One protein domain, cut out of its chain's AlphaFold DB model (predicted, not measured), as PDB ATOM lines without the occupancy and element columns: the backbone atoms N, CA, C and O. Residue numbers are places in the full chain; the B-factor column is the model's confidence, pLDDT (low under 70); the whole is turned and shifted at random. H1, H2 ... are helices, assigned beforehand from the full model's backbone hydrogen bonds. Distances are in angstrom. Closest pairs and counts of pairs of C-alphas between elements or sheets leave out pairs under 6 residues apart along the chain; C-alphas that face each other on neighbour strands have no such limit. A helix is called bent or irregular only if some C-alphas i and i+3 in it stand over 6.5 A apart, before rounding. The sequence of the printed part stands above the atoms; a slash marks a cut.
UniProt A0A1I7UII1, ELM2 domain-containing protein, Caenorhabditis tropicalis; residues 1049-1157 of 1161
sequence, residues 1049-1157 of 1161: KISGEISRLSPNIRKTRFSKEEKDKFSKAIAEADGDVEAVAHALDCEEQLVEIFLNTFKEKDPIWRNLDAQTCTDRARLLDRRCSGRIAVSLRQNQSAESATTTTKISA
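What this domain is: This is residues 1049 to 1157 of the 1161 residues of the protein "ELM2 domain-containing protein" of Caenorhabditis tropicalis (UniProt A0A1I7UII1). A long helix, H6, runs past one side of a small head of short helices and sticks out beyond it as an arm, with residues 1132 to 1137 and 1143 to 1157 standing free. In the head H2, H3 and H4 stand steeply to one another, H5 sits on H2 near the first turns of H6, and H1 is at the edge of the head beside H4. The printed part has 109 residues with six named helices, H1 to H6 in that order along the chain, and no named strand; its class is all helix. The whole is loose, with a radius of gyration of the C-alphas of 16.5 A, and elongated, spanning 57 by 32 by 20 A, where the arm of H6 makes much of the length.

Where its parts are: H6, residues 1118 to 1155, is the longest helix, 51.0 A from first to last C-alpha; it runs from C-alpha 1118 at (13.717, -16.774, -12.995) to C-alpha 1155 at (13.865, -67.082, -21.310). It has a kink of 30 degrees near residue 1131. H2, residues 1068 to 1080, measures 18.4 A, and H4, residues 1096 to 1105, measures 14.2 A. H3, residues 1085 to 1091, has a length of 9.7 A. H5, residues 1111 to 1115, spans 8.5 A and is irregular: C-alphas 1112 and 1115 are 7.2 A apart. H1, residues 1059 to 1062, spans 7.1 A between its first and last C-alphas and is irregular by that same distance; it begins with C-alpha 1059 at (-11.320, -35.049, -24.290).

How they stand to each other: H6 touches no helix. H6 and H4 are near each other, with 5 pairs of C-alphas within 10 A. H6 and H2 are close but not clearly touching, about perpendicular at 82 degrees, and their closest C-alphas are those of Thr 1120 and Ala 1079, 6.9 A apart. H5 is also close to H6 but not clearly touching it, with the C-alphas of Trp 1113 and Cys 1121 closest at 7.6 A. H2 touches H5 with residues 1071 to 1075 alone; the closest C-alphas are those of Ser 1075 and Trp 1113, 7.1 A apart. H2 touches H3 with residues 1074 to 1078 alone, the C-alphas of Ala 1077 and Val 1088 being closest at 5.6 A. These two run opposite ways at a steep tilt of 69 degrees, only just short of about perpendicular. H3 touches H4, with the C-alphas of Ala 1089 and Glu 1096 closest at 5.1 A; they run opposite ways at a steep tilt of 67 degrees, only just short of about perpendicular. H1 and H4 are close but not clearly touching, and their closest C-alphas, those of Asn 1060 and Leu 1098, are 6.9 A apart. H1 is apart from H2, H3, H5 and H6. In H2, H3 and H4 every O i to N i+4 pair is within hydrogen-bond range; the count is 33 of 34 in H6 and 0 of 1 in H5, where 1 of 2 O i to N i+3 pairs is within range, while H1 is too short for an O i to N i+4 pair.

The domain as a whole: The two C-alphas farthest apart are those of Asn 1115 and Ala 1157, at 57.2 A. Without the stretches that stand free, the body of 88 residues spans 34 by 31 by 20 A, with a radius of gyration of 12.9 A. The printed part has no cut, and the five links between the helices are tight. The mean pLDDT of the printed part is 72.4; 48 residues are under 70, among them residues 1118 to 1157, and the mean over H6 is 49.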
ATOM      1  N   LYS A1049      -2.105 -45.205 -19.102       67.12
ATOM      2  CA  LYS A1049      -1.932 -44.915 -17.659       67.12
ATOM      3  C   LYS A1049      -0.523 -45.242 -17.103       67.12
ATOM      4  O   LYS A1049      -0.239 -44.894 -15.970       67.12
ATOM      5  N   ILE A1050       0.332 -45.927 -17.872       69.62
ATOM      6  CA  ILE A1050       1.714 -46.328 -17.519       69.62
ATOM      7  C   ILE A1050       2.752 -45.554 -18.365       69.62
ATOM      8  O   ILE A1050       3.888 -45.368 -17.944       69.62
ATOM      9  N   SER A1051       2.386 -45.111 -19.572       65.75
ATOM     10  CA  SER A1051       3.226 -44.317 -20.481       65.75
ATOM     11  C   SER A1051       3.035 -42.802 -20.339       65.75
ATOM     12  O   SER A1051       3.695 -42.046 -21.058       65.75
ATOM     13  N   GLY A1052       2.117 -42.359 -19.472       68.38
ATOM     14  CA  GLY A1052       1.720 -40.955 -19.326       68.38
ATOM     15  C   GLY A1052       0.965 -40.396 -20.543       68.38
ATOM     16  O   GLY A1052       0.754 -39.187 -20.645       68.38
ATOM     17  N   GLU A1053       0.589 -41.250 -21.500       77.38
ATOM     18  CA  GLU A1053      -0.074 -40.850 -22.743       77.38
ATOM     19  C   GLU A1053      -1.553 -40.528 -22.513       77.38
ATOM     20  O   GLU A1053      -2.257 -41.230 -21.785       77.38
ATOM     21  N   ILE A1054      -2.047 -39.503 -23.208       77.12
ATOM     22  CA  ILE A1054      -3.463 -39.132 -23.193       77.12
ATOM     23  C   ILE A1054      -4.299 -40.283 -23.764       77.12
ATOM     24  O   ILE A1054      -3.996 -40.825 -24.834       77.12
ATOM     25  N   SER A1055      -5.385 -40.641 -23.071       73.50
ATOM     26  CA  SER A1055      -6.319 -41.645 -23.585       73.50
ATOM     27  C   SER A1055      -6.918 -41.202 -24.917       73.50
ATOM     28  O   SER A1055      -7.244 -40.043 -25.137       73.50
ATOM     29  N   ARG A1056      -7.177 -42.163 -25.803       69.44
ATOM     30  CA  ARG A1056      -7.837 -41.917 -27.092       69.44
ATOM     31  C   ARG A1056      -9.302 -41.500 -26.988       69.44
ATOM     32  O   ARG A1056      -9.840 -41.028 -27.987       69.44
ATOM     33  N   LEU A1057      -9.918 -41.717 -25.828       69.19
ATOM     34  CA  LEU A1057     -11.292 -41.318 -25.518       69.19
ATOM     35  C   LEU A1057     -11.340 -40.139 -24.535       69.19
ATOM     36  O   LEU A1057     -12.391 -39.524 -24.385       69.19
ATOM     37  N   SER A1058     -10.201 -39.766 -23.936       77.62
ATOM     38  CA  SER A1058     -10.089 -38.531 -23.163       77.62
ATOM     39  C   SER A1058     -10.370 -37.316 -24.055       77.62
ATOM     40  O   SER A1058      -9.857 -37.250 -25.181       77.62
ATOM     41  N   PRO A1059     -11.107 -36.301 -23.562       82.25
ATOM     42  CA  PRO A1059     -11.320 -35.049 -24.290       82.25
ATOM     43  C   PRO A1059      -9.997 -34.335 -24.620       82.25
ATOM     44  O   PRO A1059      -9.934 -33.515 -25.541       82.25
ATOM     45  N   ASN A1060      -8.912 -34.671 -23.915       86.00
ATOM     46  CA  ASN A1060      -7.605 -34.060 -24.089       86.00
ATOM     47  C   ASN A1060      -6.862 -34.537 -25.358       86.00
ATOM     48  O   ASN A1060      -5.917 -33.875 -25.786       86.00
ATOM     49  N   ILE A1061      -7.294 -35.616 -26.031       82.62
ATOM     50  CA  ILE A1061      -6.550 -36.262 -27.143       82.62
ATOM     51  C   ILE A1061      -6.285 -35.366 -28.366       82.62
ATOM     52  O   ILE A1061      -5.378 -35.626 -29.157       82.62
ATOM     53  N   ARG A1062      -7.065 -34.292 -28.543       84.94
ATOM     54  CA  ARG A1062      -6.873 -33.272 -29.597       84.94
ATOM     55  C   ARG A1062      -6.613 -31.869 -29.033       84.94
ATOM     56  O   ARG A1062      -6.628 -30.889 -29.784       84.94
ATOM     57  N   LYS A1063      -6.388 -31.750 -27.722       89.06
ATOM     58  CA  LYS A1063      -6.300 -30.474 -27.004       89.06
ATOM     59  C   LYS A1063      -4.976 -29.774 -27.293       89.06
ATOM     60  O   LYS A1063      -3.952 -30.017 -26.673       89.06
ATOM     61  N   THR A1064      -5.027 -28.889 -28.280       87.19
ATOM     62  CA  THR A1064      -3.919 -28.031 -28.746       87.19
ATOM     63  C   THR A1064      -4.094 -26.568 -28.326       87.19
ATOM     64  O   THR A1064      -3.302 -25.699 -28.684       87.19
ATOM     65  N   ARG A1065      -5.164 -26.278 -27.580       91.75
ATOM     66  CA  ARG A1065      -5.519 -24.966 -27.042       91.75
ATOM     67  C   ARG A1065      -5.962 -25.152 -25.596       91.75
ATOM     68  O   ARG A1065      -6.577 -26.162 -25.271       91.75
ATOM     69  N   PHE A1066      -5.665 -24.155 -24.775       94.50
ATOM     70  CA  PHE A1066      -6.013 -24.111 -23.359       94.50
ATOM     71  C   PHE A1066      -6.749 -22.799 -23.078       94.50
ATOM     72  O   PHE A1066      -6.396 -21.764 -23.663       94.50
ATOM     73  N   SER A1067      -7.756 -22.834 -22.208       95.44
ATOM     74  CA  SER A1067      -8.470 -21.642 -21.735       95.44
ATOM     75  C   SER A1067      -7.541 -20.729 -20.919       95.44
ATOM     76  O   SER A1067      -6.400 -21.089 -20.617       95.44
ATOM     77  N   LYS A1068      -7.989 -19.519 -20.557       94.19
ATOM     78  CA  LYS A1068      -7.191 -18.661 -19.666       94.19
ATOM     79  C   LYS A1068      -7.033 -19.309 -18.284       94.19
ATOM     80  O   LYS A1068      -5.916 -19.446 -17.807       94.19
ATOM     81  N   GLU A1069      -8.130 -19.782 -17.704       94.62
ATOM     82  CA  GLU A1069      -8.133 -20.464 -16.404       94.62
ATOM     83  C   GLU A1069      -7.281 -21.735 -16.407       94.62
ATOM     84  O   GLU A1069      -6.612 -22.025 -15.423       94.62
ATOM     85  N   GLU A1070      -7.267 -22.486 -17.510       94.88
ATOM     86  CA  GLU A1070      -6.387 -23.647 -17.656       94.88
ATOM     87  C   GLU A1070      -4.916 -23.234 -17.694       94.88
ATOM     88  O   GLU A1070      -4.097 -23.883 -17.055       94.88
ATOM     89  N   LYS A1071      -4.559 -22.133 -18.370       95.00
ATOM     90  CA  LYS A1071      -3.181 -21.611 -18.340       95.00
ATOM     91  C   LYS A1071      -2.767 -21.183 -16.946       95.00
ATOM     92  O   LYS A1071      -1.654 -21.499 -16.528       95.00
ATOM     93  N   ASP A1072      -3.655 -20.498 -16.239       92.75
ATOM     94  CA  ASP A1072      -3.404 -20.010 -14.889       92.75
ATOM     95  C   ASP A1072      -3.286 -21.207 -13.908       92.75
ATOM     96  O   ASP A1072      -2.343 -21.261 -13.121       92.75
ATOM     97  N   LYS A1073      -4.137 -22.243 -14.033       95.50
ATOM     98  CA  LYS A1073      -4.047 -23.509 -13.267       95.50
ATOM     99  C   LYS A1073      -2.765 -24.299 -13.562       95.50
ATOM    100  O   LYS A1073      -2.035 -24.630 -12.633       95.50
ATOM    101  N   PHE A1074      -2.471 -24.583 -14.834       95.00
ATOM    102  CA  PHE A1074      -1.290 -25.363 -15.225       95.00
ATOM    103  C   PHE A1074       0.008 -24.634 -14.860       95.00
ATOM    104  O   PHE A1074       0.907 -25.256 -14.307       95.00
ATOM    105  N   SER A1075       0.118 -23.322 -15.105       92.56
ATOM    106  CA  SER A1075       1.324 -22.567 -14.726       92.56
ATOM    107  C   SER A1075       1.529 -22.484 -13.211       92.56
ATOM    108  O   SER A1075       2.673 -22.571 -12.771       92.56
ATOM    109  N   LYS A1076       0.450 -22.398 -12.416       93.69
ATOM    110  CA  LYS A1076       0.523 -22.468 -10.949       93.69
ATOM    111  C   LYS A1076       1.010 -23.840 -10.476       93.69
ATOM    112  O   LYS A1076       1.988 -23.898  -9.745       93.69
ATOM    113  N   ALA A1077       0.409 -24.932 -10.949       94.94
ATOM    114  CA  ALA A1077       0.839 -26.283 -10.580       94.94
ATOM    115  C   ALA A1077       2.296 -26.564 -11.001       94.94
ATOM    116  O   ALA A1077       3.066 -27.124 -10.228       94.94
ATOM    117  N   ILE A1078       2.709 -26.100 -12.188       93.44
ATOM    118  CA  ILE A1078       4.097 -26.190 -12.677       93.44
ATOM    119  C   ILE A1078       5.068 -25.378 -11.803       93.44
ATOM    120  O   ILE A1078       6.220 -25.779 -11.667       93.44
ATOM    121  N   ALA A1079       4.624 -24.277 -11.188       89.69
ATOM    122  CA  ALA A1079       5.416 -23.537 -10.205       89.69
ATOM    123  C   ALA A1079       5.501 -24.264  -8.851       89.69
ATOM    124  O   ALA A1079       6.564 -24.294  -8.246       89.69
ATOM    125  N   GLU A1080       4.394 -24.848  -8.382       92.88
ATOM    126  CA  GLU A1080       4.291 -25.505  -7.067       92.88
ATOM    127  C   GLU A1080       4.980 -26.880  -7.008       92.88
ATOM    128  O   GLU A1080       5.303 -27.351  -5.922       92.88
ATOM    129  N   ALA A1081       5.222 -27.506  -8.162       92.62
ATOM    130  CA  ALA A1081       5.887 -28.804  -8.298       92.62
ATOM    131  C   ALA A1081       7.314 -28.712  -8.886       92.62
ATOM    132  O   ALA A1081       7.813 -29.693  -9.434       92.62
ATOM    133  N   ASP A1082       7.946 -27.529  -8.864       87.62
ATOM    134  CA  ASP A1082       9.279 -27.257  -9.448       87.62
ATOM    135  C   ASP A1082       9.449 -27.726 -10.916       87.62
ATOM    136  O   ASP A1082      10.551 -27.976 -11.411       87.62
ATOM    137  N   GLY A1083       8.335 -27.817 -11.648       84.06
ATOM    138  CA  GLY A1083       8.260 -28.288 -13.028       84.06
ATOM    139  C   GLY A1083       8.253 -29.809 -13.230       84.06
ATOM    140  O   GLY A1083       8.283 -30.239 -14.388       84.06
ATOM    141  N   ASP A1084       8.188 -30.628 -12.175       90.31
ATOM    142  CA  ASP A1084       8.023 -32.077 -12.328       90.31
ATOM    143  C   ASP A1084       6.658 -32.425 -12.943       90.31
ATOM    144  O   ASP A1084       5.595 -32.170 -12.381       90.31
ATOM    145  N   VAL A1085       6.696 -33.032 -14.127       90.56
ATOM    146  CA  VAL A1085       5.513 -33.330 -14.936       90.56
ATOM    147  C   VAL A1085       4.613 -34.380 -14.279       90.56
ATOM    148  O   VAL A1085       3.399 -34.292 -14.446       90.56
ATOM    149  N   GLU A1086       5.170 -35.332 -13.524       91.06
ATOM    150  CA  GLU A1086       4.384 -36.375 -12.847       91.06
ATOM    151  C   GLU A1086       3.610 -35.784 -11.657       91.06
ATOM    152  O   GLU A1086       2.388 -35.930 -11.569       91.06
ATOM    153  N   ALA A1087       4.289 -35.002 -10.812       93.25
ATOM    154  CA  ALA A1087       3.656 -34.254  -9.728       93.25
ATOM    155  C   ALA A1087       2.604 -33.240 -10.227       93.25
ATOM    156  O   ALA A1087       1.527 -33.143  -9.639       93.25
ATOM    157  N   VAL A1088       2.854 -32.528 -11.337       94.12
ATOM    158  CA  VAL A1088       1.861 -31.624 -11.957       94.12
ATOM    159  C   VAL A1088       0.646 -32.388 -12.483       94.12
ATOM    160  O   VAL A1088      -0.483 -31.948 -12.272       94.12
ATOM    161  N   ALA A1089       0.859 -33.517 -13.163       92.38
ATOM    162  CA  ALA A1089      -0.213 -34.356 -13.694       92.38
ATOM    163  C   ALA A1089      -1.136 -34.849 -12.567       92.38
ATOM    164  O   ALA A1089      -2.353 -34.673 -12.642       92.38
ATOM    165  N   HIS A1090      -0.544 -35.348 -11.476       91.56
ATOM    166  CA  HIS A1090      -1.255 -35.766 -10.268       91.56
ATOM    167  C   HIS A1090      -1.958 -34.597  -9.551       91.56
ATOM    168  O   HIS A1090      -3.076 -34.752  -9.067       91.56
ATOM    169  N   ALA A1091      -1.342 -33.413  -9.471       94.88
ATOM    170  CA  ALA A1091      -1.936 -32.238  -8.818       94.88
ATOM    171  C   ALA A1091      -3.119 -31.624  -9.594       94.88
ATOM    172  O   ALA A1091      -3.927 -30.898  -9.013       94.88
ATOM    173  N   LEU A1092      -3.218 -31.898 -10.900       93.69
ATOM    174  CA  LEU A1092      -4.276 -31.410 -11.791       93.69
ATOM    175  C   LEU A1092      -5.303 -32.489 -12.186       93.69
ATOM    176  O   LEU A1092      -6.218 -32.169 -12.943       93.69
ATOM    177  N   ASP A1093      -5.134 -33.729 -11.713       91.50
ATOM    178  CA  ASP A1093      -5.888 -34.928 -12.125       91.50
ATOM    179  C   ASP A1093      -6.002 -35.058 -13.659       91.50
ATOM    180  O   ASP A1093      -7.083 -35.122 -14.248       91.50
ATOM    181  N   CYS A1094      -4.853 -35.003 -14.343       90.81
ATOM    182  CA  CYS A1094      -4.774 -35.044 -15.805       90.81
ATOM    183  C   CYS A1094      -3.563 -35.847 -16.307       90.81
ATOM    184  O   CYS A1094      -2.687 -36.230 -15.537       90.81
ATOM    185  N   GLU A1095      -3.502 -36.127 -17.609       89.19
ATOM    186  CA  GLU A1095      -2.444 -36.970 -18.174       89.19
ATOM    187  C   GLU A1095      -1.114 -36.209 -18.336       89.19
ATOM    188  O   GLU A1095      -1.095 -35.072 -18.814       89.19
ATOM    189  N   GLU A1096       0.028 -36.840 -18.036       90.81
ATOM    190  CA  GLU A1096       1.359 -36.218 -18.185       90.81
ATOM    191  C   GLU A1096       1.594 -35.611 -19.575       90.81
ATOM    192  O   GLU A1096       2.128 -34.509 -19.713       90.81
ATOM    193  N   GLN A1097       1.189 -36.317 -20.632       88.56
ATOM    194  CA  GLN A1097       1.333 -35.842 -22.003       88.56
ATOM    195  C   GLN A1097       0.508 -34.567 -22.266       88.56
ATOM    196  O   GLN A1097       0.870 -33.793 -23.151       88.56
ATOM    197  N   LEU A1098      -0.541 -34.271 -21.488       91.88
ATOM    198  CA  LEU A1098      -1.237 -32.984 -21.569       91.88
ATOM    199  C   LEU A1098      -0.412 -31.853 -20.947       91.88
ATOM    200  O   LEU A1098      -0.315 -30.776 -21.539       91.88
ATOM    201  N   VAL A1099       0.231 -32.106 -19.804       93.50
ATOM    202  CA  VAL A1099       1.184 -31.175 -19.175       93.50
ATOM    203  C   VAL A1099       2.363 -30.901 -20.116       93.50
ATOM    204  O   VAL A1099       2.784 -29.756 -20.282       93.50
ATOM    205  N   GLU A1100       2.853 -31.913 -20.832       90.50
ATOM    206  CA  GLU A1100       3.843 -31.712 -21.891       90.50
ATOM    207  C   GLU A1100       3.308 -30.903 -23.073       90.50
ATOM    208  O   GLU A1100       4.017 -30.035 -23.578       90.50
ATOM    209  N   ILE A1101       2.090 -31.169 -23.558       91.38
ATOM    210  CA  ILE A1101       1.497 -30.383 -24.648       91.38
ATOM    211  C   ILE A1101       1.356 -28.921 -24.210       91.38
ATOM    212  O   ILE A1101       1.677 -28.026 -24.993       91.38
ATOM    213  N   PHE A1102       0.997 -28.657 -22.951       94.25
ATOM    214  CA  PHE A1102       1.007 -27.319 -22.362       94.25
ATOM    215  C   PHE A1102       2.409 -26.682 -22.388       94.25
ATOM    216  O   PHE A1102       2.590 -25.596 -22.948       94.25
ATOM    217  N   LEU A1103       3.420 -27.388 -21.864       92.31
ATOM    218  CA  LEU A1103       4.821 -26.947 -21.823       92.31
ATOM    219  C   LEU A1103       5.434 -26.718 -23.216       92.31
ATOM    220  O   LEU A1103       6.289 -25.843 -23.359       92.31
ATOM    221  N   ASN A1104       5.010 -27.474 -24.231       89.75
ATOM    222  CA  ASN A1104       5.438 -27.313 -25.624       89.75
ATOM    223  C   ASN A1104       4.687 -26.183 -26.352       89.75
ATOM    224  O   ASN A1104       5.250 -25.552 -27.250       89.75
ATOM    225  N   THR A1105       3.430 -25.921 -25.971       92.94
ATOM    226  CA  THR A1105       2.584 -24.876 -26.572       92.94
ATOM    227  C   THR A1105       3.008 -23.480 -26.116       92.94
ATOM    228  O   THR A1105       3.162 -22.595 -26.957       92.94
ATOM    229  N   PHE A1106       3.235 -23.278 -24.812       91.12
ATOM    230  CA  PHE A1106       3.556 -21.964 -24.236       91.12
ATOM    231  C   PHE A1106       5.032 -21.871 -23.863       91.12
ATOM    232  O   PHE A1106       5.427 -22.265 -22.767       91.12
ATOM    233  N   LYS A1107       5.868 -21.357 -24.763       86.44
ATOM    234  CA  LYS A1107       7.336 -21.348 -24.618       86.44
ATOM    235  C   LYS A1107       7.784 -20.392 -23.507       86.44
ATOM    236  O   LYS A1107       7.008 -19.581 -23.023       86.44
ATOM    237  N   GLU A1108       9.055 -20.448 -23.116       75.88
ATOM    238  CA  GLU A1108       9.653 -19.627 -22.036       75.88
ATOM    239  C   GLU A1108       9.350 -18.118 -22.123       75.88
ATOM    240  O   GLU A1108       9.337 -17.426 -21.112       75.88
ATOM    241  N   LYS A1109       9.107 -17.594 -23.332       81.00
ATOM    242  CA  LYS A1109       8.842 -16.169 -23.589       81.00
ATOM    243  C   LYS A1109       7.356 -15.785 -23.539       81.00
ATOM    244  O   LYS A1109       7.044 -14.603 -23.690       81.00
ATOM    245  N   ASP A1110       6.448 -16.744 -23.354       85.56
ATOM    246  CA  ASP A1110       5.017 -16.464 -23.216       85.56
ATOM    247  C   ASP A1110       4.720 -15.672 -21.931       85.56
ATOM    248  O   ASP A1110       5.314 -15.936 -20.883       85.56
ATOM    249  N   PRO A1111       3.769 -14.718 -21.964       84.88
ATOM    250  CA  PRO A1111       3.486 -13.842 -20.826       84.88
ATOM    251  C   PRO A1111       2.944 -14.582 -19.595       84.88
ATOM    252  O   PRO A1111       3.005 -14.035 -18.499       84.88
ATOM    253  N   ILE A1112       2.461 -15.815 -19.776       83.69
ATOM    254  CA  ILE A1112       1.971 -16.728 -18.731       83.69
ATOM    255  C   ILE A1112       3.058 -16.986 -17.670       83.69
ATOM    256  O   ILE A1112       2.761 -17.071 -16.486       83.69
ATOM    257  N   TRP A1113       4.329 -17.037 -18.078       82.56
ATOM    258  CA  TRP A1113       5.450 -17.380 -17.196       82.56
ATOM    259  C   TRP A1113       6.023 -16.189 -16.414       82.56
ATOM    260  O   TRP A1113       6.911 -16.372 -15.593       82.56
ATOM    261  N   ARG A1114       5.519 -14.963 -16.628       77.75
ATOM    262  CA  ARG A1114       6.072 -13.730 -16.024       77.75
ATOM    263  C   ARG A1114       5.910 -13.622 -14.507       77.75
ATOM    264  O   ARG A1114       6.557 -12.768 -13.909       77.75
ATOM    265  N   ASN A1115       5.042 -14.444 -13.922       69.25
ATOM    266  CA  ASN A1115       4.781 -14.484 -12.484       69.25
ATOM    267  C   ASN A1115       5.518 -15.641 -11.781       69.25
ATOM    268  O   ASN A1115       5.353 -15.806 -10.578       69.25
ATOM    269  N   LEU A1116       6.295 -16.446 -12.519       68.00
ATOM    270  CA  LEU A1116       7.208 -17.437 -11.952       68.00
ATOM    271  C   LEU A1116       8.606 -16.825 -11.829       68.00
ATOM    272  O   LEU A1116       9.028 -16.034 -12.677       68.00
ATOM    273  N   ASP A1117       9.344 -17.230 -10.799       70.31
ATOM    274  CA  ASP A1117      10.721 -16.792 -10.607       70.31
ATOM    275  C   ASP A1117      11.644 -17.232 -11.756       70.31
ATOM    276  O   ASP A1117      11.466 -18.266 -12.409       70.31
ATOM    277  N   ALA A1118      12.712 -16.460 -11.976       66.12
ATOM    278  CA  ALA A1118      13.717 -16.774 -12.995       66.12
ATOM    279  C   ALA A1118      14.390 -18.148 -12.772       66.12
ATOM    280  O   ALA A1118      14.897 -18.754 -13.720       66.12
ATOM    281  N   GLN A1119      14.363 -18.648 -11.531       64.44
ATOM    282  CA  GLN A1119      14.870 -19.961 -11.145       64.44
ATOM    283  C   GLN A1119      14.052 -21.092 -11.792       64.44
ATOM    284  O   GLN A1119      14.599 -21.847 -12.593       64.44
ATOM    285  N   THR A1120      12.735 -21.151 -11.563       64.25
ATOM    286  CA  THR A1120      11.857 -22.185 -12.150       64.25
ATOM    287  C   THR A1120      11.771 -22.079 -13.673       64.25
ATOM    288  O   THR A1120      11.698 -23.101 -14.354       64.25
ATOM    289  N   CYS A1121      11.910 -20.880 -14.253       63.12
ATOM    290  CA  CYS A1121      12.095 -20.733 -15.703       63.12
ATOM    291  C   CYS A1121      13.382 -21.411 -16.222       63.12
ATOM    292  O   CYS A1121      13.384 -21.966 -17.321       63.12
ATOM    293  N   THR A1122      14.467 -21.394 -15.442       65.38
ATOM    294  CA  THR A1122      15.758 -22.007 -15.805       65.38
ATOM    295  C   THR A1122      15.744 -23.524 -15.600       65.38
ATOM    296  O   THR A1122      16.250 -24.276 -16.437       65.38
ATOM    297  N   ASP A1123      15.133 -23.996 -14.515       63.84
ATOM    298  CA  ASP A1123      15.011 -25.425 -14.228       63.84
ATOM    299  C   ASP A1123      13.990 -26.122 -15.149       63.84
ATOM    300  O   ASP A1123      14.234 -27.244 -15.598       63.84
ATOM    301  N   ARG A1124      12.959 -25.409 -15.626       63.22
ATOM    302  CA  ARG A1124      12.099 -25.852 -16.738       63.22
ATOM    303  C   ARG A1124      12.876 -26.136 -18.032       63.22
ATOM    304  O   ARG A1124      12.594 -27.132 -18.701       63.22
ATOM    305  N   ALA A1125      13.842 -25.293 -18.401       61.47
ATOM    306  CA  ALA A1125      14.665 -25.531 -19.592       61.47
ATOM    307  C   ALA A1125      15.469 -26.838 -19.449       61.47
ATOM    308  O   ALA A1125      15.518 -27.656 -20.370       61.47
ATOM    309  N   ARG A1126      16.012 -27.089 -18.246       63.88
ATOM    310  CA  ARG A1126      16.687 -28.349 -17.894       63.88
ATOM    311  C   ARG A1126      15.738 -29.546 -17.909       63.88
ATOM    312  O   ARG A1126      16.167 -30.623 -18.304       63.88
ATOM    313  N   LEU A1127      14.476 -29.389 -17.507       61.47
ATOM    314  CA  LEU A1127      13.459 -30.449 -17.548       61.47
ATOM    315  C   LEU A1127      13.114 -30.870 -18.981       61.47
ATOM    316  O   LEU A1127      13.083 -32.065 -19.262       61.47
ATOM    317  N   LEU A1128      12.929 -29.923 -19.907       61.47
ATOM    318  CA  LEU A1128      12.679 -30.238 -21.321       61.47
ATOM    319  C   LEU A1128      13.871 -30.970 -21.968       61.47
ATOM    320  O   LEU A1128      13.676 -31.956 -22.682       61.47
ATOM    321  N   ASP A1129      15.102 -30.546 -21.671       61.91
ATOM    322  CA  ASP A1129      16.333 -31.153 -22.202       61.91
ATOM    323  C   ASP A1129      16.616 -32.538 -21.571       61.91
ATOM    324  O   ASP A1129      16.871 -33.537 -22.263       61.91
ATOM    325  N   ARG A1130      16.417 -32.656 -20.246       59.84
ATOM    326  CA  ARG A1130      16.405 -33.940 -19.524       59.84
ATOM    327  C   ARG A1130      15.325 -34.879 -20.045       59.84
ATOM    328  O   ARG A1130      15.596 -36.070 -20.100       59.84
ATOM    329  N   ARG A1131      14.135 -34.404 -20.439       56.72
ATOM    330  CA  ARG A1131      13.034 -35.262 -20.925       56.72
ATOM    331  C   ARG A1131      13.138 -35.586 -22.419       56.72
ATOM    332  O   ARG A1131      12.658 -36.645 -22.808       56.72
ATOM    333  N   CYS A1132      13.856 -34.811 -23.237       50.78
ATOM    334  CA  CYS A1132      14.305 -35.277 -24.559       50.78
ATOM    335  C   CYS A1132      15.238 -36.490 -24.413       50.78
ATOM    336  O   CYS A1132      14.989 -37.550 -24.990       50.78
ATOM    337  N   SER A1133      16.251 -36.369 -23.551       48.00
ATOM    338  CA  SER A1133      17.149 -37.477 -23.192       48.00
ATOM    339  C   SER A1133      16.399 -38.624 -22.498       48.00
ATOM    340  O   SER A1133      16.624 -39.796 -22.786       48.00
ATOM    341  N   GLY A1134      15.455 -38.282 -21.621       51.66
ATOM    342  CA  GLY A1134      14.650 -39.189 -20.811       51.66
ATOM    343  C   GLY A1134      13.624 -39.971 -21.618       51.66
ATOM    344  O   GLY A1134      13.446 -41.148 -21.352       51.66
ATOM    345  N   ARG A1135      13.008 -39.395 -22.657       51.38
ATOM    346  CA  ARG A1135      12.155 -40.137 -23.599       51.38
ATOM    347  C   ARG A1135      12.945 -40.992 -24.563       51.38
ATOM    348  O   ARG A1135      12.477 -42.072 -24.897       51.38
ATOM    349  N   ILE A1136      14.142 -40.571 -24.966       50.31
ATOM    350  CA  ILE A1136      15.064 -41.470 -25.666       50.31
ATOM    351  C   ILE A1136      15.419 -42.640 -24.740       50.31
ATOM    352  O   ILE A1136      15.325 -43.777 -25.175       50.31
ATOM    353  N   ALA A1137      15.705 -42.396 -23.457       42.22
ATOM    354  CA  ALA A1137      15.999 -43.432 -22.467       42.22
ATOM    355  C   ALA A1137      14.784 -44.286 -22.055       42.22
ATOM    356  O   ALA A1137      14.962 -45.463 -21.777       42.22
ATOM    357  N   VAL A1138      13.559 -43.753 -22.030       46.22
ATOM    358  CA  VAL A1138      12.322 -44.493 -21.717       46.22
ATOM    359  C   VAL A1138      11.821 -45.240 -22.941       46.22
ATOM    360  O   VAL A1138      11.407 -46.377 -22.795       46.22
ATOM    361  N   SER A1139      11.946 -44.694 -24.152       43.06
ATOM    362  CA  SER A1139      11.720 -45.453 -25.384       43.06
ATOM    363  C   SER A1139      12.817 -46.501 -25.590       43.06
ATOM    364  O   SER A1139      12.512 -47.601 -26.027       43.06
ATOM    365  N   LEU A1140      14.068 -46.246 -25.187       43.12
ATOM    366  CA  LEU A1140      15.099 -47.285 -25.090       43.12
ATOM    367  C   LEU A1140      14.786 -48.293 -23.992       43.12
ATOM    368  O   LEU A1140      14.945 -49.462 -24.270       43.12
ATOM    369  N   ARG A1141      14.276 -47.916 -22.813       42.38
ATOM    370  CA  ARG A1141      13.839 -48.877 -21.782       42.38
ATOM    371  C   ARG A1141      12.572 -49.627 -22.170       42.38
ATOM    372  O   ARG A1141      12.425 -50.759 -21.759       42.38
ATOM    373  N   GLN A1142      11.680 -49.053 -22.973       44.47
ATOM    374  CA  GLN A1142      10.482 -49.701 -23.516       44.47
ATOM    375  C   GLN A1142      10.806 -50.546 -24.748       44.47
ATOM    376  O   GLN A1142      10.143 -51.547 -24.959       44.47
ATOM    377  N   ASN A1143      11.844 -50.216 -25.516       42.75
ATOM    378  CA  ASN A1143      12.406 -51.106 -26.528       42.75
ATOM    379  C   ASN A1143      13.260 -52.192 -25.873       42.75
ATOM    380  O   ASN A1143      13.132 -53.325 -26.281       42.75
ATOM    381  N   GLN A1144      13.995 -51.906 -24.797       38.34
ATOM    382  CA  GLN A1144      14.715 -52.870 -23.955       38.34
ATOM    383  C   GLN A1144      13.779 -53.660 -23.036       38.34
ATOM    384  O   GLN A1144      14.211 -54.660 -22.492       38.34
ATOM    385  N   SER A1145      12.515 -53.252 -22.867       36.78
ATOM    386  CA  SER A1145      11.464 -53.954 -22.111       36.78
ATOM    387  C   SER A1145      10.386 -54.542 -23.017       36.78
ATOM    388  O   SER A1145       9.676 -55.439 -22.600       36.78
ATOM    389  N   ALA A1146      10.320 -54.159 -24.291       39.06
ATOM    390  CA  ALA A1146       9.763 -54.995 -25.346       39.06
ATOM    391  C   ALA A1146      10.779 -56.082 -25.710       39.06
ATOM    392  O   ALA A1146      10.410 -57.244 -25.782       39.06
ATOM    393  N   GLU A1147      12.064 -55.743 -25.828       36.91
ATOM    394  CA  GLU A1147      13.161 -56.698 -25.953       36.91
ATOM    395  C   GLU A1147      13.244 -57.555 -24.703       36.91
ATOM    396  O   GLU A1147      13.260 -58.756 -24.897       36.91
ATOM    397  N   SER A1148      13.203 -57.016 -23.471       32.72
ATOM    398  CA  SER A1148      13.244 -57.834 -22.249       32.72
ATOM    399  C   SER A1148      11.918 -58.464 -21.854       32.72
ATOM    400  O   SER A1148      11.973 -59.529 -21.266       32.72
ATOM    401  N   ALA A1149      10.751 -57.972 -22.282       35.28
ATOM    402  CA  ALA A1149       9.547 -58.805 -22.297       35.28
ATOM    403  C   ALA A1149       9.733 -59.942 -23.301       35.28
ATOM    404  O   ALA A1149       9.476 -61.078 -22.942       35.28
ATOM    405  N   THR A1150      10.311 -59.704 -24.487       38.50
ATOM    406  CA  THR A1150      10.791 -60.793 -25.353       38.50
ATOM    407  C   THR A1150      12.071 -61.462 -24.850       38.50
ATOM    408  O   THR A1150      12.515 -62.384 -25.509       38.50
ATOM    409  N   THR A1151      12.654 -61.084 -23.707       30.55
ATOM    410  CA  THR A1151      13.735 -61.828 -23.036       30.55
ATOM    411  C   THR A1151      13.180 -62.592 -21.848       30.55
ATOM    412  O   THR A1151      13.717 -63.629 -21.537       30.55
ATOM    413  N   THR A1152      12.034 -62.225 -21.279       30.25
ATOM    414  CA  THR A1152      11.219 -63.114 -20.446       30.25
ATOM    415  C   THR A1152      10.439 -64.094 -21.325       30.25
ATOM    416  O   THR A1152      10.281 -65.241 -20.943       30.25
ATOM    417  N   THR A1153      10.037 -63.714 -22.547       36.72
ATOM    418  CA  THR A1153       9.510 -64.636 -23.568       36.72
ATOM    419  C   THR A1153      10.619 -65.391 -24.308       36.72
ATOM    420  O   THR A1153      10.342 -66.493 -24.750       36.72
ATOM    421  N   LYS A1154      11.865 -64.885 -24.423       32.69
ATOM    422  CA  LYS A1154      13.006 -65.736 -24.831       32.69
ATOM    423  C   LYS A1154      13.426 -66.640 -23.694       32.69
ATOM    424  O   LYS A1154      13.483 -67.811 -23.967       32.69
ATOM    425  N   ILE A1155      13.575 -66.192 -22.448       30.16
ATOM    426  CA  ILE A1155      13.865 -67.082 -21.310       30.16
ATOM    427  C   ILE A1155      12.755 -68.132 -21.186       30.16
ATOM    428  O   ILE A1155      13.051 -69.316 -21.167       30.16
ATOM    429  N   SER A1156      11.474 -67.758 -21.276       32.12
ATOM    430  CA  SER A1156      10.362 -68.721 -21.366       32.12
ATOM    431  C   SER A1156      10.359 -69.566 -22.652       32.12
ATOM    432  O   SER A1156       9.683 -70.583 -22.671       32.12
ATOM    433  N   ALA A1157      11.088 -69.192 -23.709       35.12
ATOM    434  CA  ALA A1157      11.285 -69.961 -24.948       35.12
ATOM    435  C   ALA A1157      12.727 -70.495 -25.127       35.12
ATOM    436  O   ALA A1157      13.081 -70.962 -26.202       35.12
TER     437      ALA A1157